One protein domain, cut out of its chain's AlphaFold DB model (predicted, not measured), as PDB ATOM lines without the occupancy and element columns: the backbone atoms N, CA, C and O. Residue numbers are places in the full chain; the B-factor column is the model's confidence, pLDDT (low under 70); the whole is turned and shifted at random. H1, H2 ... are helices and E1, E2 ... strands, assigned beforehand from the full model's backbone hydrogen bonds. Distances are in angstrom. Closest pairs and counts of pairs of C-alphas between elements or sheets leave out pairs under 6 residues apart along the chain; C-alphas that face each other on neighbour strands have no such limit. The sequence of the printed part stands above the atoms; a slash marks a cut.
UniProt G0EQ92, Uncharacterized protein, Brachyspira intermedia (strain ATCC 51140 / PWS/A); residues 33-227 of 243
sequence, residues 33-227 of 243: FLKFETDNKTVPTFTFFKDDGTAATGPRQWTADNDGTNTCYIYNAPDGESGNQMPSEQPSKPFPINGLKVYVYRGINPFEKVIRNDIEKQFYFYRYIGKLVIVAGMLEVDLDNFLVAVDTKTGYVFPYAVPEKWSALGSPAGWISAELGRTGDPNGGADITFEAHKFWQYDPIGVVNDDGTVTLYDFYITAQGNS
ATOM      1  N   PHE A  33     196.687 214.743 281.589       94.88
ATOM      2  CA  PHE A  33     197.034 215.705 280.558       94.88
ATOM      3  C   PHE A  33     196.331 217.022 280.852       94.88
ATOM      4  O   PHE A  33     195.335 217.054 281.574       94.88
ATOM      5  N   LEU A  34     196.850 218.113 280.298       92.75
ATOM      6  CA  LEU A  34     196.275 219.442 280.452       92.75
ATOM      7  C   LEU A  34     195.694 219.895 279.118       92.75
ATOM      8  O   LEU A  34     196.376 219.842 278.095       92.75
ATOM      9  N   LYS A  35     194.459 220.384 279.158       90.00
ATOM     10  CA  LYS A  35     193.874 221.202 278.099       90.00
ATOM     11  C   LYS A  35     193.534 222.582 278.638       90.00
ATOM     12  O   LYS A  35     193.309 222.742 279.842       90.00
ATOM     13  N   PHE A  36     193.474 223.562 277.750       86.88
ATOM     14  CA  PHE A  36     193.060 224.912 278.104       86.88
ATOM     15  C   PHE A  36     192.145 225.519 277.047       86.88
ATOM     16  O   PHE A  36     192.230 225.195 275.870       86.88
ATOM     17  N   GLU A  37     191.271 226.415 277.464       82.38
ATOM     18  CA  GLU A  37     190.436 227.212 276.572       82.38
ATOM     19  C   GLU A  37     190.496 228.649 277.040       82.38
ATOM     20  O   GLU A  37     190.403 228.915 278.235       82.38
ATOM     21  N   THR A  38     190.658 229.575 276.114       76.38
ATOM     22  CA  THR A  38     190.713 230.989 276.458       76.38
ATOM     23  C   THR A  38     189.366 231.630 276.144       76.38
ATOM     24  O   THR A  38     188.829 231.451 275.049       76.38
ATOM     25  N   ASP A  39     188.798 232.367 277.098       71.81
ATOM     26  CA  ASP A  39     187.556 233.103 276.861       71.81
ATOM     27  C   ASP A  39     187.794 234.395 276.055       71.81
ATOM     28  O   ASP A  39     188.922 234.781 275.753       71.81
ATOM     29  N   ASN A  40     186.721 235.107 275.701       65.38
ATOM     30  CA  ASN A  40     186.804 236.360 274.938       65.38
ATOM     31  C   ASN A  40     187.463 237.532 275.693       65.38
ATOM     32  O   ASN A  40     187.684 238.583 275.095       65.38
ATOM     33  N   LYS A  41     187.764 237.366 276.983       64.12
ATOM     34  CA  LYS A  41     188.533 238.298 277.815       64.12
ATOM     35  C   LYS A  41     189.956 237.806 278.041       64.12
ATOM     36  O   LYS A  41     190.648 238.308 278.922       64.12
ATOM     37  N   THR A  42     190.392 236.829 277.252       67.50
ATOM     38  CA  THR A  42     191.710 236.207 277.328       67.50
ATOM     39  C   THR A  42     191.994 235.462 278.634       67.50
ATOM     40  O   THR A  42     193.144 235.131 278.905       67.50
ATOM     41  N   VAL A  43     190.964 235.140 279.428       76.81
ATOM     42  CA  VAL A  43     191.127 234.367 280.662       76.81
ATOM     43  C   VAL A  43     191.233 232.883 280.305       76.81
ATOM     44  O   VAL A  43     190.279 232.317 279.758       76.81
ATOM     45  N   PRO A  44     192.367 232.223 280.596       80.56
ATOM     46  CA  PRO A  44     192.517 230.806 280.318       80.56
ATOM     47  C   PRO A  44     191.752 229.987 281.360       80.56
ATOM     48  O   PRO A  44     191.928 230.162 282.561       80.56
ATOM     49  N   THR A  45     190.930 229.054 280.902       84.94
ATOM     50  CA  THR A  45     190.332 227.988 281.704       84.94
ATOM     51  C   THR A  45     191.141 226.721 281.496       84.94
ATOM     52  O   THR A  45     191.437 226.353 280.364       84.94
ATOM     53  N   PHE A  46     191.486 226.039 282.583       88.75
ATOM     54  CA  PHE A  46     192.312 224.836 282.561       88.75
ATOM     55  C   PHE A  46     191.486 223.604 282.910       88.75
ATOM     56  O   PHE A  46     190.567 223.658 283.728       88.75
ATOM     57  N   THR A  47     191.819 222.461 282.323       93.62
ATOM     58  CA  THR A  47     191.250 221.176 282.739       93.62
ATOM     59  C   THR A  47     192.296 220.085 282.641       93.62
ATOM     60  O   THR A  47     192.917 219.891 281.594       93.62
ATOM     61  N   PHE A  48     192.454 219.351 283.733       95.50
ATOM     62  CA  PHE A  48     193.212 218.117 283.777       95.50
ATOM     63  C   PHE A  48     192.303 216.947 283.426       95.50
ATOM     64  O   PHE A  48     191.170 216.870 283.895       95.50
ATOM     65  N   PHE A  49     192.784 216.033 282.592       94.62
ATOM     66  CA  PHE A  49     191.999 214.887 282.149       94.62
ATOM     67  C   PHE A  49     192.879 213.658 281.955       94.62
ATOM     68  O   PHE A  49     194.076 213.769 281.700       94.62
ATOM     69  N   LYS A  50     192.291 212.470 282.089       94.56
ATOM     70  CA  LYS A  50     192.974 211.207 281.789       94.56
ATOM     71  C   LYS A  50     192.806 210.859 280.319       94.56
ATOM     72  O   LYS A  50     191.798 211.220 279.716       94.56
ATOM     73  N   ASP A  51     193.768 210.125 279.773       92.19
ATOM     74  CA  ASP A  51     193.576 209.507 278.466       92.19
ATOM     75  C   ASP A  51     192.403 208.523 278.525       92.19
ATOM     76  O   ASP A  51     192.348 207.643 279.383       92.19
ATOM     77  N   ASP A  52     191.467 208.690 277.605       89.94
ATOM     78  CA  ASP A  52     190.318 207.810 277.405       89.94
ATOM     79  C   ASP A  52     190.546 206.822 276.248       89.94
ATOM     80  O   ASP A  52     189.675 206.006 275.947       89.94
ATOM     81  N   GLY A  53     191.709 206.895 275.588       87.75
ATOM     82  CA  GLY A  53     192.069 206.067 274.442       87.75
ATOM     83  C   GLY A  53     191.332 206.432 273.151       87.75
ATOM     84  O   GLY A  53     191.396 205.666 272.190       87.75
ATOM     85  N   THR A  54     190.629 207.570 273.107       84.19
ATOM     86  CA  THR A  54     189.823 207.977 271.941       84.19
ATOM     87  C   THR A  54     190.530 208.961 271.010       84.19
ATOM     88  O   THR A  54     189.985 209.314 269.961       84.19
ATOM     89  N   ALA A  55     191.747 209.401 271.352       84.25
ATOM     90  CA  ALA A  55     192.519 210.304 270.505       84.25
ATOM     91  C   ALA A  55     192.780 209.695 269.116       84.25
ATOM     92  O   ALA A  55     193.199 208.545 268.975       84.25
ATOM     93  N   ALA A  56     192.580 210.507 268.075       81.94
ATOM     94  CA  ALA A  56     192.740 210.092 266.680       81.94
ATOM     95  C   ALA A  56     194.170 209.635 266.334       81.94
ATOM     96  O   ALA A  56     194.375 208.895 265.374       81.94
ATOM     97  N   THR A  57     195.158 210.070 267.115       84.81
ATOM     98  CA  THR A  57     196.581 209.746 266.953       84.81
ATOM     99  C   THR A  57     197.035 208.567 267.822       84.81
ATOM    100  O   THR A  57     198.225 208.253 267.845       84.81
ATOM    101  N   GLY A  58     196.105 207.888 268.503       87.38
ATOM    102  CA  GLY A  58     196.389 206.813 269.453       87.38
ATOM    103  C   GLY A  58     196.462 207.297 270.907       87.38
ATOM    104  O   GLY A  58     196.131 208.448 271.186       87.38
ATOM    105  N   PRO A  59     196.864 206.419 271.846       90.50
ATOM    106  CA  PRO A  59     196.912 206.742 273.270       90.50
ATOM    107  C   PRO A  59     197.779 207.966 273.564       90.50
ATOM    108  O   PRO A  59     198.891 208.092 273.037       90.50
ATOM    109  N   ARG A  60     197.293 208.850 274.436       91.50
ATOM    110  CA  ARG A  60     198.037 210.046 274.854       91.50
ATOM    111  C   ARG A  60     199.172 209.639 275.785       91.50
ATOM    112  O   ARG A  60     199.005 208.787 276.656       91.50
ATOM    113  N   GLN A  61     200.342 210.240 275.600       93.00
ATOM    114  CA  GLN A  61     201.539 209.895 276.366       93.00
ATOM    115  C   GLN A  61     202.367 211.133 276.693       93.00
ATOM    116  O   GLN A  61     202.474 212.060 275.889       93.00
ATOM    117  N   TRP A  62     202.970 211.111 277.882       94.94
ATOM    118  CA  TRP A  62     204.046 212.014 278.267       94.94
ATOM    119  C   TRP A  62     205.374 211.446 277.770       94.94
ATOM    120  O   TRP A  62     205.835 210.415 278.260       94.94
ATOM    121  N   THR A  63     206.009 212.131 276.826       95.00
ATOM    122  CA  THR A  63     207.326 211.748 276.309       95.00
ATOM    123  C   THR A  63     208.399 212.576 276.997       95.00
ATOM    124  O   THR A  63     208.320 213.800 276.987       95.00
ATOM    125  N   ALA A  64     209.393 211.926 277.606       94.81
ATOM    126  CA  ALA A  64     210.524 212.633 278.204       94.81
ATOM    127  C   ALA A  64     211.299 213.420 277.136       94.81
ATOM    128  O   ALA A  64     211.566 212.895 276.055       94.81
ATOM    129  N   ASP A  65     211.674 214.651 277.461       94.00
ATOM    130  CA  ASP A  65     212.463 215.528 276.603       94.00
ATOM    131  C   ASP A  65     213.388 216.435 277.438       94.00
ATOM    132  O   ASP A  65     213.406 216.408 278.676       94.00
ATOM    133  N   ASN A  66     214.192 217.236 276.749       87.94
ATOM    134  CA  ASN A  66     214.961 218.328 277.311       87.94
ATOM    135  C   ASN A  66     214.794 219.558 276.413       87.94
ATOM    136  O   ASN A  66     215.179 219.537 275.247       87.94
ATOM    137  N   ASP A  67     214.272 220.652 276.961       80.81
ATOM    138  CA  ASP A  67     214.016 221.881 276.193       80.81
ATOM    139  C   ASP A  67     215.281 222.727 275.928       80.81
ATOM    140  O   ASP A  67     215.202 223.911 275.598       80.81
ATOM    141  N   GLY A  68     216.459 222.129 276.108       79.06
ATOM    142  CA  GLY A  68     217.768 222.773 276.083       79.06
ATOM    143  C   GLY A  68     218.215 223.308 277.444       79.06
ATOM    144  O   GLY A  68     219.405 223.580 277.619       79.06
ATOM    145  N   THR A  69     217.303 223.440 278.415       75.25
ATOM    146  CA  THR A  69     217.614 223.950 279.759       75.25
ATOM    147  C   THR A  69     217.292 222.929 280.840       75.25
ATOM    148  O   THR A  69     218.145 222.655 281.683       75.25
ATOM    149  N   ASN A  70     216.100 222.338 280.804       85.00
ATOM    150  CA  ASN A  70     215.589 221.465 281.853       85.00
ATOM    151  C   ASN A  70     215.017 220.169 281.277       85.00
ATOM    152  O   ASN A  70     214.509 220.128 280.156       85.00
ATOM    153  N   THR A  71     215.070 219.098 282.072       88.50
ATOM    154  CA  THR A  71     214.291 217.890 281.786       88.50
ATOM    155  C   THR A  71     212.808 218.218 281.903       88.50
ATOM    156  O   THR A  71     212.360 218.787 282.899       88.50
ATOM    157  N   CYS A  72     212.047 217.835 280.889       92.75
ATOM    158  CA  CYS A  72     210.612 218.040 280.821       92.75
ATOM    159  C   CYS A  72     209.933 216.808 280.221       92.75
ATOM    160  O   CYS A  72     210.583 215.863 279.773       92.75
ATOM    161  N   TYR A  73     208.607 216.807 280.241       96.19
ATOM    162  CA  TYR A  73     207.805 215.833 279.521       96.19
ATOM    163  C   TYR A  73     206.857 216.568 278.591       96.19
ATOM    164  O   TYR A  73     206.285 217.591 278.967       96.19
ATOM    165  N   ILE A  74     206.685 216.032 277.391       95.19
ATOM    166  CA  ILE A  74     205.880 216.634 276.339       95.19
ATOM    167  C   ILE A  74     204.676 215.756 276.051       95.19
ATOM    168  O   ILE A  74     204.810 214.560 275.793       95.19
ATOM    169  N   TYR A  75     203.512 216.386 276.039       93.12
ATOM    170  CA  TYR A  75     202.296 215.870 275.440       93.12
ATOM    171  C   TYR A  75     202.088 216.573 274.095       93.12
ATOM    172  O   TYR A  75     201.938 217.794 274.045       93.12
ATOM    173  N   ASN A  76     202.101 215.807 273.003       91.94
ATOM    174  CA  ASN A  76     201.761 216.311 271.671       91.94
ATOM    175  C   ASN A  76     200.245 216.180 271.493       91.94
ATOM    176  O   ASN A  76     199.754 215.083 271.214       91.94
ATOM    177  N   ALA A  77     199.517 217.274 271.710       90.19
ATOM    178  CA  ALA A  77     198.067 217.270 271.610       90.19
ATOM    179  C   ALA A  77     197.641 217.134 270.136       90.19
ATOM    180  O   ALA A  77     198.211 217.818 269.281       90.19
ATOM    181  N   PRO A  78     196.675 216.257 269.808       88.31
ATOM    182  CA  PRO A  78     196.180 216.122 268.443       88.31
ATOM    183  C   PRO A  78     195.560 217.426 267.931       88.31
ATOM    184  O   PRO A  78     194.785 218.074 268.637       88.31
ATOM    185  N   ASP A  79     195.832 217.771 266.673       84.44
ATOM    186  CA  ASP A  79     195.182 218.907 266.018       84.44
ATOM    187  C   ASP A  79     193.659 218.717 265.989       84.44
ATOM    188  O   ASP A  79     193.152 217.653 265.626       84.44
ATOM    189  N   GLY A  80     192.922 219.765 266.364       74.25
ATOM    190  CA  GLY A  80     191.456 219.739 266.392       74.25
ATOM    191  C   GLY A  80     190.844 218.916 267.533       74.25
ATOM    192  O   GLY A  80     189.630 218.701 267.527       74.25
ATOM    193  N   GLU A  81     191.642 218.471 268.513       77.94
ATOM    194  CA  GLU A  81     191.125 217.967 269.788       77.94
ATOM    195  C   GLU A  81     190.177 219.007 270.422       77.94
ATOM    196  O   GLU A  81     190.380 220.211 270.291       77.94
ATOM    197  N   SER A  82     189.090 218.557 271.063       70.31
ATOM    198  CA  SER A  82     188.160 219.475 271.736       70.31
ATOM    199  C   SER A  82     188.816 220.096 272.975       70.31
ATOM    200  O   SER A  82     189.340 219.377 273.829       70.31
ATOM    201  N   GLY A  83     188.740 221.422 273.092       72.56
ATOM    202  CA  GLY A  83     189.615 222.208 273.968       72.56
ATOM    203  C   GLY A  83     190.894 222.624 273.238       72.56
ATOM    204  O   GLY A  83     191.062 222.309 272.070       72.56
ATOM    205  N   ASN A  84     191.798 223.360 273.880       77.38
ATOM    206  CA  ASN A  84     193.028 223.890 273.261       77.38
ATOM    207  C   ASN A  84     192.770 224.889 272.127       77.38
ATOM    208  O   ASN A  84     193.295 224.779 271.018       77.38
ATOM    209  N   GLN A  85     191.922 225.872 272.413       77.25
ATOM    210  CA  GLN A  85     191.439 226.840 271.436       77.25
ATOM    211  C   GLN A  85     191.534 228.263 271.984       77.25
ATOM    212  O   GLN A  85     191.462 228.492 273.194       77.25
ATOM    213  N   MET A  86     191.676 229.221 271.069       78.00
ATOM    214  CA  MET A  86     191.626 230.650 271.378       78.00
ATOM    215  C   MET A  86     190.277 231.241 270.959       78.00
ATOM    216  O   MET A  86     189.683 230.779 269.977       78.00
ATOM    217  N   PRO A  87     189.795 232.283 271.654       74.50
ATOM    218  CA  PRO A  87     188.552 232.941 271.285       74.50
ATOM    219  C   PRO A  87     188.681 233.538 269.880       74.50
ATOM    220  O   PRO A  87     189.747 234.006 269.479       74.50
ATOM    221  N   SER A  88     187.578 233.567 269.141       73.31
ATOM    222  CA  SER A  88     187.459 234.375 267.929       73.31
ATOM    223  C   SER A  88     186.286 235.343 268.068       73.31
ATOM    224  O   SER A  88     185.474 235.232 268.991       73.31
ATOM    225  N   GLU A  89     186.159 236.279 267.127       69.44
ATOM    226  CA  GLU A  89     184.998 237.179 267.050       69.44
ATOM    227  C   GLU A  89     183.666 236.423 266.866       69.44
ATOM    228  O   GLU A  89     182.595 236.973 267.122       69.44
ATOM    229  N   GLN A  90     183.712 235.154 266.442       71.81
ATOM    230  CA  GLN A  90     182.561 234.263 266.343       71.81
ATOM    231  C   GLN A  90     182.702 233.133 267.373       71.81
ATOM    232  O   GLN A  90     183.383 232.150 267.094       71.81
ATOM    233  N   PRO A  91     182.012 233.185 268.530       66.44
ATOM    234  CA  PRO A  91     182.153 232.179 269.591       66.44
ATOM    235  C   PRO A  91     181.922 230.723 269.151       66.44
ATOM    236  O   PRO A  91     182.451 229.801 269.758       66.44
ATOM    237  N   SER A  92     181.152 230.498 268.080       72.06
ATOM    238  CA  SER A  92     180.918 229.173 267.486       72.06
ATOM    239  C   SER A  92     182.048 228.669 266.575       72.06
ATOM    240  O   SER A  92     181.955 227.563 266.043       72.06
ATOM    241  N   LYS A  93     183.088 229.477 266.358       75.12
ATOM    242  CA  LYS A  93     184.252 229.185 265.512       75.12
ATOM    243  C   LYS A  93     185.535 229.709 266.166       75.12
ATOM    244  O   LYS A  93     186.149 230.634 265.628       75.12
ATOM    245  N   PRO A  94     185.924 229.182 267.333       77.56
ATOM    246  CA  PRO A  94     187.182 229.565 267.959       77.56
ATOM    247  C   PRO A  94     188.365 229.232 267.038       77.56
ATOM    248  O   PRO A  94     188.268 228.371 266.159       77.56
ATOM    249  N   PHE A  95     189.479 229.939 267.216       80.25
ATOM    250  CA  PHE A  95     190.668 229.702 266.408       80.25
ATOM    251  C   PHE A  95     191.376 228.426 266.888       80.25
ATOM    252  O   PHE A  95     191.714 228.332 268.076       80.25
ATOM    253  N   PRO A  96     191.612 227.446 265.997       81.38
ATOM    254  CA  PRO A  96     192.332 226.237 266.360       81.38
ATOM    255  C   PRO A  96     193.813 226.545 266.598       81.38
ATOM    256  O   PRO A  96     194.400 227.422 265.953       81.38
ATOM    257  N   ILE A  97     194.416 225.782 267.510       86.31
ATOM    258  CA  ILE A  97     195.861 225.746 267.711       86.31
ATOM    259  C   ILE A  97     196.385 224.464 267.067       86.31
ATOM    260  O   ILE A  97     196.062 223.367 267.517       86.31
ATOM    261  N   ASN A  98     197.199 224.607 266.025       88.56
ATOM    262  CA  ASN A  98     197.843 223.481 265.355       88.56
ATOM    263  C   ASN A  98     199.214 223.192 265.971       88.56
ATOM    264  O   ASN A  98     199.914 224.101 266.430       88.56
ATOM    265  N   GLY A  99     199.622 221.926 265.940       90.19
ATOM    266  CA  GLY A  99     200.903 221.451 266.447       90.19
ATOM    267  C   GLY A  99     201.095 221.726 267.936       90.19
ATOM    268  O   GLY A  99     202.223 221.997 268.353       90.19
ATOM    269  N   LEU A 100     200.011 221.714 268.722       91.69
ATOM    270  CA  LEU A 100     200.070 222.021 270.146       91.69
ATOM    271  C   LEU A 100     200.949 220.998 270.877       91.69
ATOM    272  O   LEU A 100     200.715 219.789 270.841       91.69
ATOM    273  N   LYS A 101     201.928 221.506 271.623       93.50
ATOM    274  CA  LYS A 101     202.725 220.724 272.565       93.50
ATOM    275  C   LYS A 101     202.599 221.326 273.945       93.50
ATOM    276  O   LYS A 101     202.920 222.497 274.136       93.50
ATOM    277  N   VAL A 102     202.177 220.516 274.905       94.06
ATOM    278  CA  VAL A 102     202.166 220.882 276.320       94.06
ATOM    279  C   VAL A 102     203.403 220.291 276.973       94.06
ATOM    280  O   VAL A 102     203.670 219.100 276.850       94.06
ATOM    281  N   TYR A 103     204.145 221.131 277.674       95.38
ATOM    282  CA  TYR A 103     205.314 220.783 278.458       95.38
ATOM    283  C   TYR A 103     204.921 220.743 279.927       95.38
ATOM    284  O   TYR A 103     204.240 221.650 280.414       95.38
ATOM    285  N   VAL A 104     205.397 219.726 280.640       96.50
ATOM    286  CA  VAL A 104     205.396 219.697 282.100       96.50
ATOM    287  C   VAL A 104     206.820 219.542 282.622       96.50
ATOM    288  O   VAL A 104     207.545 218.615 282.251       96.50
ATOM    289  N   TYR A 105     207.218 220.455 283.501       95.69
ATOM    290  CA  TYR A 105     208.474 220.396 284.245       95.69
ATOM    291  C   TYR A 105     208.144 219.948 285.664       95.69
ATOM    292  O   TYR A 105     207.348 220.584 286.355       95.69
ATOM    293  N   ARG A 106     208.696 218.810 286.081       95.06
ATOM    294  CA  ARG A 106     208.340 218.167 287.351       95.06
ATOM    295  C   ARG A 106     209.355 218.554 288.418       95.06
ATOM    296  O   ARG A 106     210.483 218.069 288.404       95.06
ATOM    297  N   GLY A 107     208.954 219.437 289.327       93.38
ATOM    298  CA  GLY A 107     209.749 219.833 290.486       93.38
ATOM    299  C   GLY A 107     210.863 220.847 290.219       93.38
ATOM    300  O   GLY A 107     211.683 221.065 291.108       93.38
ATOM    301  N   ILE A 108     210.913 221.433 289.019       91.12
ATOM    302  CA  ILE A 108     211.869 222.480 288.645       91.12
ATOM    303  C   ILE A 108     211.166 223.572 287.840       91.12
ATOM    304  O   ILE A 108     210.527 223.295 286.822       91.12
ATOM    305  N   ASN A 109     211.283 224.812 288.301       92.69
ATOM    306  CA  ASN A 109     210.801 225.983 287.591       92.69
ATOM    307  C   ASN A 109     211.596 226.119 286.279       92.69
ATOM    308  O   ASN A 109     212.827 226.166 286.325       92.69
ATOM    309  N   PRO A 110     210.944 226.210 285.104       92.69
ATOM    310  CA  PRO A 110     211.647 226.245 283.821       92.69
ATOM    311  C   PRO A 110     212.537 227.483 283.626       92.69
ATOM    312  O   PRO A 110     213.385 227.477 282.736       92.69
ATOM    313  N   PHE A 111     212.391 228.528 284.450       92.25
ATOM    314  CA  PHE A 111     213.302 229.681 284.458       92.25
ATOM    315  C   PHE A 111     214.568 229.467 285.303       92.25
ATOM    316  O   PHE A 111     215.486 230.290 285.257       92.25
ATOM    317  N   GLU A 112     214.641 228.383 286.073       88.44
ATOM    318  CA  GLU A 112     215.803 228.012 286.876       88.44
ATOM    319  C   GLU A 112     216.560 226.830 286.248       88.44
ATOM    320  O   GLU A 112     216.046 226.114 285.395       88.44
ATOM    321  N   LYS A 113     217.825 226.640 286.647       84.00
ATOM    322  CA  LYS A 113     218.675 225.509 286.204       84.00
ATOM    323  C   LYS A 113     218.964 224.499 287.311       84.00
ATOM    324  O   LYS A 113     219.535 223.443 287.063       84.00
ATOM    325  N   VAL A 114     218.674 224.876 288.550       81.81
ATOM    326  CA  VAL A 114     218.965 224.095 289.751       81.81
ATOM    327  C   VAL A 114     217.835 224.321 290.732       81.81
ATOM    328  O   VAL A 114     217.431 225.460 290.931       81.81
ATOM    329  N   ILE A 115     217.365 223.252 291.363       82.56
ATOM    330  CA  ILE A 115     216.354 223.343 292.413       82.56
ATOM    331  C   ILE A 115     217.025 223.921 293.657       82.56
ATOM    332  O   ILE A 115     217.953 223.313 294.198       82.56
ATOM    333  N   ARG A 116     216.570 225.092 294.102       81.38
ATOM    334  CA  ARG A 116     217.154 225.789 295.263       81.38
ATOM    335  C   ARG A 116     216.395 225.535 296.557       81.38
ATOM    336  O   ARG A 116     217.013 225.540 297.615       81.38
ATOM    337  N   ASN A 117     215.095 225.265 296.456       84.06
ATOM    338  CA  ASN A 117     214.205 225.089 297.594       84.06
ATOM    339  C   ASN A 117     213.434 223.768 297.482       84.06
ATOM    340  O   ASN A 117     212.897 223.430 296.428       84.06
ATOM    341  N   ASP A 118     213.342 223.016 298.583       90.00
ATOM    342  CA  ASP A 118     212.687 221.698 298.594       90.00
ATOM    343  C   ASP A 118     211.190 221.763 298.283       90.00
ATOM    344  O   ASP A 118     210.633 220.804 297.749       90.00
ATOM    345  N   ILE A 119     210.545 222.893 298.586       93.12
ATOM    346  CA  ILE A 119     209.136 223.111 298.263       93.12
ATOM    347  C   ILE A 119     208.885 223.046 296.756       93.12
ATOM    348  O   ILE A 119     207.874 222.496 296.342       93.12
ATOM    349  N   GLU A 120     209.824 223.500 295.926       93.06
ATOM    350  CA  GLU A 120     209.672 223.526 294.470       93.06
ATOM    351  C   GLU A 120     209.479 222.126 293.873       93.06
ATOM    352  O   GLU A 120     208.722 221.956 292.920       93.06
ATOM    353  N   LYS A 121     210.063 221.096 294.505       93.81
ATOM    354  CA  LYS A 121     209.994 219.693 294.057       93.81
ATOM    355  C   LYS A 121     208.571 219.144 293.971       93.81
ATOM    356  O   LYS A 121     208.351 218.156 293.278       93.81
ATOM    357  N   GLN A 122     207.617 219.740 294.689       95.69
ATOM    358  CA  GLN A 122     206.219 219.305 294.665       95.69
ATOM    359  C   GLN A 122     205.382 220.002 293.581       95.69
ATOM    360  O   GLN A 122     204.208 219.668 293.427       95.69
ATOM    361  N   PHE A 123     205.949 220.959 292.843       97.62
ATOM    362  CA  PHE A 123     205.232 221.710 291.817       97.62
ATOM    363  C   PHE A 123     205.485 221.152 290.428       97.62
ATOM    364  O   PHE A 123     206.620 220.855 290.057       97.62
ATOM    365  N   TYR A 124     204.417 221.043 289.645       97.75
ATOM    366  CA  TYR A 124     204.489 220.772 288.214       97.75
ATOM    367  C   TYR A 124     204.215 222.070 287.463       97.75
ATOM    368  O   TYR A 124     203.184 222.709 287.671       97.75
ATOM    369  N   PHE A 125     205.148 222.472 286.605       97.19
ATOM    370  CA  PHE A 125     205.070 223.711 285.837       97.19
ATOM    371  C   PHE A 125     204.621 223.394 284.423       97.19
ATOM    372  O   PHE A 125     205.248 222.576 283.751       97.19
ATOM    373  N   TYR A 126     203.560 224.050 283.970       95.94
ATOM    374  CA  TYR A 126     202.985 223.833 282.652       95.94
ATOM    375  C   TYR A 126     203.292 225.009 281.724       95.94
ATOM    376  O   TYR A 126     203.174 226.176 282.107       95.94
ATOM    377  N   ARG A 127     203.674 224.690 280.490       93.38
ATOM    378  CA  ARG A 127     203.909 225.609 279.367       93.38
ATOM    379  C   ARG A 127     203.346 224.951 278.116       93.38
ATOM    380  O   ARG A 127     203.302 223.728 278.047       93.38
ATOM    381  N   TYR A 128     202.943 225.719 277.118       91.25
ATOM    382  CA  TYR A 128     202.634 225.157 275.812       91.25
ATOM    383  C   TYR A 128     203.240 225.976 274.685       91.25
ATOM    384  O   TYR A 128     203.427 227.186 274.811       91.25
ATOM    385  N   ILE A 129     203.489 225.299 273.568       91.94
ATOM    386  CA  ILE A 129     203.755 225.945 272.285       91.94
ATOM    387  C   ILE A 129     202.765 225.441 271.243       91.94
ATOM    388  O   ILE A 129     202.264 224.323 271.351       91.94
ATOM    389  N   GLY A 130     202.505 226.235 270.218       90.56
ATOM    390  CA  GLY A 130     201.649 225.838 269.106       90.56
ATOM    391  C   GLY A 130     201.528 226.955 268.087       90.56
ATOM    392  O   GLY A 130     202.221 227.964 268.183       90.56
ATOM    393  N   LYS A 131     200.635 226.789 267.118       88.56
ATOM    394  CA  LYS A 131     200.393 227.790 266.082       88.56
ATOM    395  C   LYS A 131     198.928 228.156 266.013       88.56
ATOM    396  O   LYS A 131     198.091 227.306 265.721       88.56
ATOM    397  N   LEU A 132     198.628 229.425 266.253       84.69
ATOM    398  CA  LEU A 132     197.287 229.958 266.079       84.69
ATOM    399  C   LEU A 132     197.015 230.202 264.594       84.69
ATOM    400  O   LEU A 132     197.750 230.959 263.959       84.69
ATOM    401  N   VAL A 133     195.941 229.620 264.057       78.12
ATOM    402  CA  VAL A 133     195.522 229.842 262.664       78.12
ATOM    403  C   VAL A 133     194.352 230.826 262.631       78.12
ATOM    404  O   VAL A 133     193.216 230.456 262.920       78.12
ATOM    405  N   ILE A 134     194.627 232.084 262.273       72.50
ATOM    406  CA  ILE A 134     193.633 233.179 262.307       72.50
ATOM    407  C   ILE A 134     192.840 233.252 260.994       72.50
ATOM    408  O   ILE A 134     191.623 233.423 260.981       72.50
ATOM    409  N   VAL A 135     193.522 233.084 259.862       69.19
ATOM    410  CA  VAL A 135     192.910 232.994 258.529       69.19
ATOM    411  C   VAL A 135     193.357 231.672 257.938       69.19
ATOM    412  O   VAL A 135     194.556 231.413 257.958       69.19
ATOM    413  N   ALA A 136     192.421 230.858 257.437       65.81
ATOM    414  CA  ALA A 136     192.637 229.484 256.966       65.81
ATOM    415  C   ALA A 136     193.947 229.305 256.159       65.81
ATOM    416  O   ALA A 136     193.970 229.484 254.943       65.81
ATOM    417  N   GLY A 137     195.037 228.970 256.860       61.34
ATOM    418  CA  GLY A 137     196.380 228.770 256.306       61.34
ATOM    419  C   GLY A 137     197.142 230.018 255.828       61.34
ATOM    420  O   GLY A 137     198.190 229.856 255.214       61.34
ATOM    421  N   MET A 138     196.652 231.245 256.053       64.50
ATOM    422  CA  MET A 138     197.292 232.476 255.545       64.50
ATOM    423  C   MET A 138     198.014 233.302 256.611       64.50
ATOM    424  O   MET A 138     198.981 233.990 256.291       64.50
ATOM    425  N   LEU A 139     197.543 233.262 257.858       75.25
ATOM    426  CA  LEU A 139     198.174 233.964 258.970       75.25
ATOM    427  C   LEU A 139     198.312 233.005 260.147       75.25
ATOM    428  O   LEU A 139     197.310 232.617 260.756       75.25
ATOM    429  N   GLU A 140     199.560 232.639 260.428       78.19
ATOM    430  CA  GLU A 140     199.957 231.833 261.577       78.19
ATOM    431  C   GLU A 140     200.675 232.721 262.591       78.19
ATOM    432  O   GLU A 140     201.544 233.516 262.225       78.19
ATOM    433  N   VAL A 141     200.313 232.580 263.862       81.50
ATOM    434  CA  VAL A 141     201.025 233.210 264.977       81.50
ATOM    435  C   VAL A 141     201.577 232.104 265.858       81.50
ATOM    436  O   VAL A 141     200.816 231.276 266.363       81.50
ATOM    437  N   ASP A 142     202.895 232.093 266.037       86.75
ATOM    438  CA  ASP A 142     203.539 231.171 266.965       86.75
ATOM    439  C   ASP A 142     203.139 231.535 268.400       86.75
ATOM    440  O   ASP A 142     203.206 232.690 268.827       86.75
ATOM    441  N   LEU A 143     202.698 230.527 269.141       86.69
ATOM    442  CA  LEU A 143     202.356 230.614 270.546       86.69
ATOM    443  C   LEU A 143     203.464 229.949 271.352       86.69
ATOM    444  O   LEU A 143     203.851 228.820 271.063       86.69
ATOM    445  N   ASP A 144     203.907 230.633 272.397       89.06
ATOM    446  CA  ASP A 144     204.797 230.101 273.420       89.06
ATOM    447  C   ASP A 144     204.386 230.725 274.751       89.06
ATOM    448  O   ASP A 144     204.661 231.896 275.013       89.06
ATOM    449  N   ASN A 145     203.604 229.984 275.532       87.56
ATOM    450  CA  ASN A 145     202.925 230.523 276.701       87.56
ATOM    451  C   ASN A 145     203.155 229.658 277.929       87.56
ATOM    452  O   ASN A 145     202.995 228.436 277.916       87.56
ATOM    453  N   PHE A 146     203.496 230.330 279.019       85.56
ATOM    454  CA  PHE A 146     203.686 229.725 280.322       85.56
ATOM    455  C   PHE A 146     202.340 229.765 281.039       85.56
ATOM    456  O   PHE A 146     201.748 230.828 281.190       85.56
ATOM    457  N   LEU A 147     201.831 228.594 281.420       84.25
ATOM    458  CA  LEU A 147     200.481 228.460 281.951       84.25
ATOM    459  C   LEU A 147     200.467 228.715 283.452       84.25
ATOM    460  O   LEU A 147     200.150 229.807 283.911       84.25
ATOM    461  N   VAL A 148     200.787 227.681 284.226       94.88
ATOM    462  CA  VAL A 148     200.614 227.668 285.678       94.88
ATOM    463  C   VAL A 148     201.590 226.700 286.335       94.88
ATOM    464  O   VAL A 148     202.050 225.746 285.705       94.88
ATOM    465  N   ALA A 149     201.880 226.931 287.611       97.62
ATOM    466  CA  ALA A 149     202.515 225.956 288.485       97.62
ATOM    467  C   ALA A 149     201.432 225.320 289.357       97.62
ATOM    468  O   ALA A 149     200.654 226.029 289.991       97.62
ATOM    469  N   VAL A 150     201.366 223.994 289.396       98.31
ATOM    470  CA  VAL A 150     200.397 223.264 290.215       98.31
ATOM    471  C   VAL A 150     201.125 222.541 291.325       98.31
ATOM    472  O   VAL A 150     202.023 221.741 291.074       98.31
ATOM    473  N   ASP A 151     200.720 222.806 292.559       98.00
ATOM    474  CA  ASP A 151     201.149 222.021 293.702       98.00
ATOM    475  C   ASP A 151     200.492 220.641 293.660       98.00
ATOM    476  O   ASP A 151     199.295 220.496 293.906       98.00
ATOM    477  N   THR A 152     201.284 219.609 293.399       97.81
ATOM    478  CA  THR A 152     200.785 218.238 293.246       97.81
ATOM    479  C   THR A 152     200.224 217.625 294.528       97.81
ATOM    480  O   THR A 152     199.496 216.639 294.457       97.81
ATOM    481  N   LYS A 153     200.509 218.201 295.705       96.38
ATOM    482  CA  LYS A 153     199.985 217.696 296.985       96.38
ATOM    483  C   LYS A 153     198.626 218.285 297.333       96.38
ATOM    484  O   LYS A 153     197.785 217.587 297.895       96.38
ATOM    485  N   THR A 154     198.418 219.565 297.026       97.25
ATOM    486  CA  THR A 154     197.218 220.318 297.435       97.25
ATOM    487  C   THR A 154     196.291 220.662 296.267       97.25
ATOM    488  O   THR A 154     195.129 221.009 296.471       97.25
ATOM    489  N   GLY A 155     196.782 220.588 295.032       97.56
ATOM    490  CA  GLY A 155     196.089 221.051 293.833       97.56
ATOM    491  C   GLY A 155     195.995 222.573 293.716       97.56
ATOM    492  O   GLY A 155     195.281 223.048 292.840       97.56
ATOM    493  N   TYR A 156     196.654 223.360 294.574       98.12
ATOM    494  CA  TYR A 156     196.688 224.813 294.397       98.12
ATOM    495  C   TYR A 156     197.442 225.200 293.123       98.12
ATOM    496  O   TYR A 156     198.489 224.636 292.804       98.12
ATOM    497  N   VAL A 157     196.896 226.183 292.414       97.88
ATOM    498  CA  VAL A 157     197.417 226.687 291.143       97.88
ATOM    499  C   VAL A 157     198.041 228.055 291.377       97.88
ATOM    500  O   VAL A 157     197.391 228.939 291.928       97.88
ATOM    501  N   PHE A 158     199.286 228.243 290.951       97.75
ATOM    502  CA  PHE A 158     200.071 229.455 291.168       97.75
ATOM    503  C   PHE A 158     200.554 230.064 289.847       97.75
ATOM    504  O   PHE A 158     200.906 229.329 288.915       97.75
ATOM    505  N   PRO A 159     200.638 231.402 289.771       95.56
ATOM    506  CA  PRO A 159     201.352 232.074 288.702       95.56
ATOM    507  C   PRO A 159     202.860 231.977 288.970       95.56
ATOM    508  O   PRO A 159     203.329 232.352 290.042       95.56
ATOM    509  N   TYR A 160     203.628 231.494 287.995       96.19
ATOM    510  CA  TYR A 160     205.099 231.444 288.079       96.19
ATOM    511  C   TYR A 160     205.797 232.234 286.968       96.19
ATOM    512  O   TYR A 160     206.997 232.500 287.046       96.19
ATOM    513  N   ALA A 161     205.036 232.639 285.957       95.69
ATOM    514  CA  ALA A 161     205.485 233.416 284.820       95.69
ATOM    515  C   ALA A 161     204.541 234.599 284.611       95.69
ATOM    516  O   ALA A 161     203.350 234.504 284.910       95.69
ATOM    517  N   VAL A 162     205.072 235.687 284.064       94.88
ATOM    518  CA  VAL A 162     204.296 236.853 283.629       94.88
ATOM    519  C   VAL A 162     204.754 237.302 282.237       94.88
ATOM    520  O   VAL A 162     205.915 237.058 281.876       94.88
ATOM    521  N   PRO A 163     203.884 237.943 281.440       93.25
ATOM    522  CA  PRO A 163     204.261 238.462 280.131       93.25
ATOM    523  C   PRO A 163     205.355 239.534 280.237       93.25
ATOM    524  O   PRO A 163     205.211 240.525 280.945       93.25
ATOM    525  N   GLU A 164     206.451 239.377 279.501       94.25
ATOM    526  CA  GLU A 164     207.469 240.429 279.348       94.25
ATOM    527  C   GLU A 164     207.137 241.354 278.177       94.25
ATOM    528  O   GLU A 164     207.402 242.552 278.216       94.25
ATOM    529  N   LYS A 165     206.594 240.781 277.102       89.25
ATOM    530  CA  LYS A 165     206.380 241.468 275.830       89.25
ATOM    531  C   LYS A 165     205.035 241.086 275.256       89.25
ATOM    532  O   LYS A 165     204.553 239.977 275.476       89.25
ATOM    533  N   TRP A 166     204.500 241.988 274.451       85.19
ATOM    534  CA  TRP A 166     203.196 241.861 273.823       85.19
ATOM    535  C   TRP A 166     203.338 241.982 272.310       85.19
ATOM    536  O   TRP A 166     204.119 242.794 271.807       85.19
ATOM    537  N   SER A 167     202.619 241.138 271.581       78.00
ATOM    538  CA  SER A 167     202.517 241.219 270.131       78.00
ATOM    539  C   SER A 167     201.612 242.387 269.731       78.00
ATOM    540  O   SER A 167     200.793 242.862 270.517       78.00
ATOM    541  N   ALA A 168     201.686 242.808 268.467       72.12
ATOM    542  CA  ALA A 168     200.746 243.789 267.916       72.12
ATOM    543  C   ALA A 168     199.279 243.310 267.948       72.12
ATOM    544  O   ALA A 168     198.367 244.116 267.790       72.12
ATOM    545  N   LEU A 169     199.054 242.007 268.144       68.69
ATOM    546  CA  LEU A 169     197.734 241.392 268.270       68.69
ATOM    547  C   LEU A 169     197.256 241.324 269.731       68.69
ATOM    548  O   LEU A 169     196.219 240.724 269.999       68.69
ATOM    549  N   GLY A 170     198.001 241.908 270.677       69.38
ATOM    550  CA  GLY A 170     197.634 241.950 272.095       69.38
ATOM    551  C   GLY A 170     197.861 240.638 272.849       69.38
ATOM    552  O   GLY A 170     197.431 240.513 273.989       69.38
ATOM    553  N   SER A 171     198.540 239.661 272.243       75.50
ATOM    554  CA  SER A 171     198.921 238.410 272.910       75.50
ATOM    555  C   SER A 171     200.321 238.501 273.528       75.50
ATOM    556  O   SER A 171     201.178 239.198 272.974       75.50
ATOM    557  N   PRO A 172     200.611 237.778 274.626       82.50
ATOM    558  CA  PRO A 172     201.977 237.645 275.122       82.50
ATOM    559  C   PRO A 172     202.913 237.104 274.031       82.50
ATOM    560  O   PRO A 172     202.620 236.103 273.379       82.50
ATOM    561  N   ALA A 173     204.045 237.777 273.834       83.12
ATOM    562  CA  ALA A 173     205.095 237.439 272.865       83.12
ATOM    563  C   ALA A 173     206.439 237.111 273.541       83.12
ATOM    564  O   ALA A 173     207.466 236.949 272.884       83.12
ATOM    565  N   GLY A 174     206.449 237.066 274.870       89.81
ATOM    566  CA  GLY A 174     207.608 236.734 275.681       89.81
ATOM    567  C   GLY A 174     207.203 236.648 277.142       89.81
ATOM    568  O   GLY A 174     206.287 237.347 277.572       89.81
ATOM    569  N   TRP A 175     207.892 235.798 277.892       93.56
ATOM    570  CA  TRP A 175     207.570 235.485 279.279       93.56
ATOM    571  C   TRP A 175     208.822 235.538 280.140       93.56
ATOM    572  O   TRP A 175     209.906 235.146 279.710       93.56
ATOM    573  N   ILE A 176     208.648 236.000 281.370       95.44
ATOM    574  CA  ILE A 176     209.689 236.042 282.394       95.44
ATOM    575  C   ILE A 176     209.160 235.457 283.699       95.44
ATOM    576  O   ILE A 176     207.951 235.364 283.909       95.44
ATOM    577  N   SER A 177     210.076 235.084 284.592       95.75
ATOM    578  CA  SER A 177     209.715 234.631 285.934       95.75
ATOM    579  C   SER A 177     208.958 235.723 286.696       95.75
ATOM    580  O   SER A 177     209.412 236.867 286.779       95.75
ATOM    581  N   ALA A 178     207.837 235.339 287.312       96.25
ATOM    582  CA  ALA A 178     207.065 236.190 288.217       96.25
ATOM    583  C   ALA A 178     207.886 236.650 289.439       96.25
ATOM    584  O   ALA A 178     207.570 237.652 290.078       96.25
ATOM    585  N   GLU A 179     208.970 235.942 289.760       95.81
ATOM    586  CA  GLU A 179     209.852 236.270 290.882       95.81
ATOM    587  C   GLU A 179     210.738 237.494 290.617       95.81
ATOM    588  O   GLU A 179     211.411 237.974 291.525       95.81
ATOM    589  N   LEU A 180     210.750 238.026 289.388       96.75
ATOM    590  CA  LEU A 180     211.502 239.240 289.057       96.75
ATOM    591  C   LEU A 180     210.802 240.534 289.499       96.75
ATOM    592  O   LEU A 180     211.415 241.597 289.405       96.75
ATOM    593  N   GLY A 181     209.542 240.476 289.945       96.88
ATOM    594  CA  GLY A 181     208.813 241.665 290.404       96.88
ATOM    595  C   GLY A 181     208.481 242.667 289.291       96.88
ATOM    596  O   GLY A 181     208.334 243.861 289.554       96.88
ATOM    597  N   ARG A 182     208.419 242.219 288.031       96.69
ATOM    598  CA  ARG A 182     208.052 243.059 286.882       96.69
ATOM    599  C   ARG A 182     207.286 242.282 285.815       96.69
ATOM    600  O   ARG A 182     207.486 241.080 285.684       96.69
ATOM    601  N   THR A 183     206.458 242.981 285.046       95.69
ATOM    602  CA  THR A 183     205.723 242.489 283.868       95.69
ATOM    603  C   THR A 183     205.660 243.602 282.818       95.69
ATOM    604  O   THR A 183     205.682 244.781 283.169       95.69
ATOM    605  N   GLY A 184     205.584 243.261 281.535       93.31
ATOM    606  CA  GLY A 184     205.441 244.252 280.464       93.31
ATOM    607  C   GLY A 184     204.046 244.883 280.438       93.31
ATOM    608  O   GLY A 184     203.063 244.205 280.745       93.31
ATOM    609  N   ASP A 185     203.948 246.153 280.033       90.75
ATOM    610  CA  ASP A 185     202.665 246.845 279.842       90.75
ATOM    611  C   ASP A 185     202.003 246.417 278.512       90.75
ATOM    612  O   ASP A 185     202.591 246.634 277.444       90.75
ATOM    613  N   PRO A 186     200.791 245.830 278.538       86.19
ATOM    614  CA  PRO A 186     200.062 245.424 277.334       86.19
ATOM    615  C   PRO A 186     199.699 246.587 276.402       86.19
ATOM    616  O   PRO A 186     199.511 246.370 275.207       86.19
ATOM    617  N   ASN A 187     199.634 247.820 276.910       86.50
ATOM    618  CA  ASN A 187     199.355 249.021 276.115       86.50
ATOM    619  C   ASN A 187     200.630 249.697 275.585       86.50
ATOM    620  O   ASN A 187     200.559 250.743 274.937       86.50
ATOM    621  N   GLY A 188     201.795 249.097 275.845       81.94
ATOM    622  CA  GLY A 188     203.096 249.694 275.585       81.94
ATOM    623  C   GLY A 188     203.469 250.745 276.632       81.94
ATOM    624  O   GLY A 188     202.623 251.416 277.212       81.94
ATOM    625  N   GLY A 189     204.768 250.898 276.876       86.50
ATOM    626  CA  GLY A 189     205.273 251.803 277.904       86.50
ATOM    627  C   GLY A 189     206.410 251.182 278.700       86.50
ATOM    628  O   GLY A 189     207.093 250.276 278.224       86.50
ATOM    629  N   ALA A 190     206.631 251.717 279.898       90.81
ATOM    630  CA  ALA A 190     207.571 251.141 280.849       90.81
ATOM    631  C   ALA A 190     206.977 249.886 281.501       90.81
ATOM    632  O   ALA A 190     205.764 249.785 281.666       90.81
ATOM    633  N   ASP A 191     207.845 248.963 281.915       93.50
ATOM    634  CA  ASP A 191     207.430 247.781 282.666       93.50
ATOM    635  C   ASP A 191     206.673 248.162 283.945       93.50
ATOM    636  O   ASP A 191     207.037 249.090 284.677       93.50
ATOM    637  N   ILE A 192     205.645 247.378 284.248       94.56
ATOM    638  CA  ILE A 192     204.893 247.453 285.494       94.56
ATOM    639  C   ILE A 192     205.668 246.665 286.551       94.56
ATOM    640  O   ILE A 192     206.002 245.499 286.344       94.56
ATOM    641  N   THR A 193     205.932 247.283 287.702       96.12
ATOM    642  CA  THR A 193     206.663 246.656 288.816       96.12
ATOM    643  C   THR A 193     205.735 246.272 289.968       96.12
ATOM    644  O   THR A 193     204.663 246.854 290.151       96.12
ATOM    645  N   PHE A 194     206.141 245.263 290.736       95.69
ATOM    646  CA  PHE A 194     205.460 244.759 291.926       95.69
ATOM    647  C   PHE A 194     206.472 244.134 292.896       95.69
ATOM    648  O   PHE A 194     207.633 243.918 292.549       95.69
ATOM    649  N   GLU A 195     206.051 243.879 294.137       95.25
ATOM    650  CA  GLU A 195     206.920 243.257 295.137       95.25
ATOM    651  C   GLU A 195     207.302 241.837 294.705       95.25
ATOM    652  O   GLU A 195     206.441 241.013 294.398       95.25
ATOM    653  N   ALA A 196     208.607 241.578 294.644       96.38
ATOM    654  CA  ALA A 196     209.143 240.297 294.224       96.38
ATOM    655  C   ALA A 196     209.056 239.277 295.363       96.38
ATOM    656  O   ALA A 196     209.668 239.448 296.419       96.38
ATOM    657  N   HIS A 197     208.361 238.178 295.099       95.88
ATOM    658  CA  HIS A 197     208.311 237.008 295.965       95.88
ATOM    659  C   HIS A 197     208.599 235.737 295.171       95.88
ATOM    660  O   HIS A 197     208.522 235.722 293.940       95.88
ATOM    661  N   LYS A 198     208.886 234.646 295.885       95.88
ATOM    662  CA  LYS A 198     208.874 233.311 295.290       95.88
ATOM    663  C   LYS A 198     207.486 232.986 294.757       95.88
ATOM    664  O   LYS A 198     206.487 233.383 295.358       95.88
ATOM    665  N   PHE A 199     207.403 232.253 293.648       96.62
ATOM    666  CA  PHE A 199     206.119 232.068 292.961       96.62
ATOM    667  C   PHE A 199     205.054 231.406 293.854       96.62
ATOM    668  O   PHE A 199     203.868 231.715 293.754       96.62
ATOM    669  N   TRP A 200     205.481 230.531 294.773       96.56
ATOM    670  CA  TRP A 200     204.605 229.874 295.743       96.56
ATOM    671  C   TRP A 200     204.131 230.802 296.864       96.56
ATOM    672  O   TRP A 200     203.213 230.438 297.590       96.56
ATOM    673  N   GLN A 201     204.732 231.975 297.059       96.81
ATOM    674  CA  GLN A 201     204.325 232.930 298.094       96.81
ATOM    675  C   GLN A 201     203.191 233.848 297.627       96.81
ATOM    676  O   GLN A 201     202.418 234.313 298.468       96.81
ATOM    677  N   TYR A 202     203.058 234.079 296.316       97.44
ATOM    678  CA  TYR A 202     201.887 234.754 295.757       97.44
ATOM    679  C   TYR A 202     200.612 233.961 296.051       97.44
ATOM    680  O   TYR A 202     200.632 232.740 296.207       97.44
ATOM    681  N   ASP A 203     199.491 234.667 296.121       97.06
ATOM    682  CA  ASP A 203     198.181 234.064 296.310       97.06
ATOM    683  C   ASP A 203     197.907 233.049 295.181       97.06
ATOM    684  O   ASP A 203     198.062 233.405 294.005       97.06
ATOM    685  N   PRO A 204     197.476 231.810 295.495       97.19
ATOM    686  CA  PRO A 204     197.042 230.873 294.469       97.19
ATOM    687  C   PRO A 204     195.948 231.515 293.617       97.19
ATOM    688  O   PRO A 204     195.074 232.194 294.151       97.19
ATOM    689  N   ILE A 205     195.975 231.292 292.307       96.31
ATOM    690  CA  ILE A 205     194.978 231.809 291.357       96.31
ATOM    691  C   ILE A 205     193.782 230.873 291.198       96.31
ATOM    692  O   ILE A 205     192.780 231.242 290.591       96.31
ATOM    693  N   GLY A 206     193.875 229.664 291.745       96.44
ATOM    694  CA  GLY A 206     192.809 228.686 291.697       96.44
ATOM    695  C   GLY A 206     193.197 227.361 292.329       96.44
ATOM    696  O   GLY A 206     194.225 227.230 293.005       96.44
ATOM    697  N   VAL A 207     192.349 226.370 292.092       97.25
ATOM    698  CA  VAL A 207     192.472 225.035 292.661       97.25
ATOM    699  C   VAL A 207     192.027 223.974 291.658       97.25
ATOM    700  O   VAL A 207     191.010 224.132 290.986       97.25
ATOM    701  N   VAL A 208     192.794 222.889 291.560       97.75
ATOM    702  CA  VAL A 208     192.413 221.679 290.830       97.75
ATOM    703  C   VAL A 208     191.505 220.834 291.722       97.75
ATOM    704  O   VAL A 208     191.883 220.451 292.839       97.75
ATOM    705  N   ASN A 209     190.302 220.561 291.232       96.81
ATOM    706  CA  ASN A 209     189.329 219.674 291.854       96.81
ATOM    707  C   ASN A 209     189.682 218.208 291.567       96.81
ATOM    708  O   ASN A 209     190.424 217.902 290.636       96.81
ATOM    709  N   ASP A 210     189.137 217.288 292.360       95.50
ATOM    710  CA  ASP A 210     189.463 215.859 292.249       95.50
ATOM    711  C   ASP A 210     188.984 215.225 290.926       95.50
ATOM    712  O   ASP A 210     189.503 214.188 290.515       95.50
ATOM    713  N   ASP A 211     188.038 215.867 290.234       95.25
ATOM    714  CA  ASP A 211     187.584 215.498 288.887       95.25
ATOM    715  C   ASP A 211     188.480 216.052 287.757       95.25
ATOM    716  O   ASP A 211     188.228 215.785 286.584       95.25
ATOM    717  N   GLY A 212     189.529 216.807 288.104       96.00
ATOM    718  CA  GLY A 212     190.467 217.432 287.174       96.00
ATOM    719  C   GLY A 212     190.050 218.819 286.673       96.00
ATOM    720  O   GLY A 212     190.856 219.505 286.039       96.00
ATOM    721  N   THR A 213     188.837 219.287 286.975       95.81
ATOM    722  CA  THR A 213     188.434 220.665 286.660       95.81
ATOM    723  C   THR A 213     189.225 221.668 287.499       95.81
ATOM    724  O   THR A 213     189.665 221.363 288.609       95.81
ATOM    725  N   VAL A 214     189.420 222.882 286.981       96.00
ATOM    726  CA  VAL A 214     190.105 223.954 287.714       96.00
ATOM    727  C   VAL A 214     189.123 225.065 288.050       96.00
ATOM    728  O   VAL A 214     188.527 225.673 287.165       96.00
ATOM    729  N   THR A 215     188.983 225.362 289.339       95.44
ATOM    730  CA  THR A 215     188.248 226.534 289.816       95.44
ATOM    731  C   THR A 215     189.226 227.685 290.005       95.44
ATOM    732  O   THR A 215     190.022 227.683 290.945       95.44
ATOM    733  N   LEU A 216     189.174 228.664 289.102       94.19
ATOM    734  CA  LEU A 216     189.917 229.914 289.237       94.19
ATOM    735  C   LEU A 216     189.211 230.856 290.210       94.19
ATOM    736  O   LEU A 216     187.985 230.896 290.276       94.19
ATOM    737  N   TYR A 217     189.990 231.622 290.963       94.75
ATOM    738  CA  TYR A 217     189.456 232.612 291.885       94.75
ATOM    739  C   TYR A 217     189.112 233.919 291.165       94.75
ATOM    740  O   TYR A 217     189.864 234.399 290.316       94.75
ATOM    741  N   ASP A 218     188.006 234.544 291.574       93.38
ATOM    742  CA  ASP A 218     187.435 235.729 290.917       93.38
ATOM    743  C   ASP A 218     188.414 236.891 290.763       93.38
ATOM    744  O   ASP A 218     188.361 237.627 289.775       93.38
ATOM    745  N   PHE A 219     189.327 237.069 291.721       93.31
ATOM    746  CA  PHE A 219     190.320 238.135 291.642       93.31
ATOM    747  C   PHE A 219     191.237 237.969 290.430       93.31
ATOM    748  O   PHE A 219     191.599 238.962 289.811       93.31
ATOM    749  N   TYR A 220     191.604 236.728 290.098       92.38
ATOM    750  CA  TYR A 220     192.477 236.430 288.975       92.38
ATOM    751  C   TYR A 220     191.723 236.660 287.670       92.38
ATOM    752  O   TYR A 220     192.203 237.398 286.817       92.38
ATOM    753  N   ILE A 221     190.500 236.135 287.563       90.75
ATOM    754  CA  ILE A 221     189.621 236.340 286.401       90.75
ATOM    755  C   ILE A 221     189.416 237.841 286.144       90.75
ATOM    756  O   ILE A 221     189.539 238.317 285.016       90.75
ATOM    757  N   THR A 222     189.145 238.604 287.205       91.00
ATOM    758  CA  THR A 222     188.943 240.057 287.133       91.00
ATOM    759  C   THR A 222     190.220 240.791 286.730       91.00
ATOM    760  O   THR A 222     190.153 241.722 285.933       91.00
ATOM    761  N   ALA A 223     191.378 240.401 287.268       90.25
ATOM    762  CA  ALA A 223     192.659 241.014 286.929       90.25
ATOM    763  C   ALA A 223     193.019 240.771 285.455       90.25
ATOM    764  O   ALA A 223     193.241 241.730 284.719       90.25
ATOM    765  N   GLN A 224     192.948 239.517 284.996       86.38
ATOM    766  CA  GLN A 224     193.210 239.142 283.601       86.38
ATOM    767  C   GLN A 224     192.282 239.874 282.625       86.38
ATOM    768  O   GLN A 224     192.750 240.468 281.660       86.38
ATOM    769  N   GLY A 225     190.977 239.935 282.917       84.62
ATOM    770  CA  GLY A 225     190.016 240.661 282.080       84.62
ATOM    771  C   GLY A 225     190.224 242.183 282.032       84.62
ATOM    772  O   GLY A 225     189.640 242.842 281.176       84.62
ATOM    773  N   ASN A 226     191.043 242.739 282.930       87.25
ATOM    774  CA  ASN A 226     191.460 244.143 282.944       87.25
ATOM    775  C   ASN A 226     192.915 244.328 282.479       87.25
ATOM    776  O   ASN A 226     193.490 245.398 282.688       87.25
ATOM    777  N   SER A 227     193.520 243.298 281.884       85.69
ATOM    778  CA  SER A 227     194.922 243.293 281.468       85.69
ATOM    779  C   SER A 227     195.911 243.555 282.619       85.69
ATOM    780  O   SER A 227     197.013 244.058 282.399       85.69
TER     781      SER A 227
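This is residues 33 to 227 of the 243 residues of an uncharacterized protein of Brachyspira intermedia (strain ATCC 51140 / PWS/A) (UniProt G0EQ92). A strongly twisted, curled sheet of eight strands makes a partly rolled wall, with the hairpin E1 and E2 lying across its open side between E5 and E12. A second hairpin, E9 and E10, packs on E7 on the far side from E1 and E2, and the long link of residues 178 to 205 loops past it. The 195 printed residues hold, in chain order, E1 to E5, H1, E6 to E12 and H2; the class is mostly strand, with under half of the residues in named elements. The large sheet, E3 - E4 - E5 - E6 - E7 - E8 - E11 - E12, is antiparallel throughout. The whole is compact, with a radius of gyration of the C-alphas of 16.5 A and spans of 42 by 40 by 34 A.

In the large sheet, E6 (residues 123 to 135) and E7 (139 to 151) form a hairpin, with N 128 and O 145 2.8 A apart. Beside E6 stands E5 (95 to 106), antiparallel, with N 103 and O 127 2.8 A apart; E5 bends by 69 degrees at residue 99. E3 (63 to 66) and E4 (71 to 76) lead into E5 as a meander, each strand the antiparallel neighbour of the one before; N 65 and O 72 are 2.8 A apart, and N 75 and O 102 2.8 A. E6, E7 and E8 (156 to 158) form another meander, with N 149 and O 158 2.9 A apart. E8 has E11 (206 to 208) as its other neighbour, N 157 and O 206 being 2.9 A apart, and E12 (214 to 216) is the edge strand beyond, with N 207 and O 215 2.9 A apart. The hairpin E1 (33 to 38) and E2 (44 to 50) has N 35 and O 47 2.9 A apart. The closest C-alphas of E2 and E12, Phe 46 and Val 214, are 5.7 A apart; those of E1 and E5, Leu 34 and Val 102, 7.3 A. E8 runs on into E9 (161 to 166) at 37 degrees, and E9 forms a hairpin with E10 (172 to 177), N 164 and O 174 being 2.8 A apart. The closest C-alphas of E7 and E10, Phe 146 and Trp 175, are 7.0 A apart. H1 (118 to 122) only grazes the sheet with residues 119 to 122; H2 (218 to 225) is only just not on it, with 4 pairs of C-alphas within 10 A. In H2 every O i to N i+4 pair is within hydrogen-bond range; in H1 0 of 1 is, beside 2 of 2 O i to N i+3 pairs.

E6 measures 37.2 A, E7 36.8 A, E5 29.7 A and E2 19.7 A from first to last C-alpha. E1 begins at C-alpha 33 (197.034, 215.705, 280.558), and H2 ends at C-alpha 225 (190.016, 240.661, 282.080).

The C-alphas of Gly 53 and Ala 190, the two farthest apart, are 48.1 A apart. The printed part has no cut; the links E2 to E3, E4 to E5, E5 to H1 and E10 to E11 are long. Mean pLDDT of the printed part is 88.2, with residues 40 to 42, 89, 91, 135 to 138 and 169 to 170 under 70.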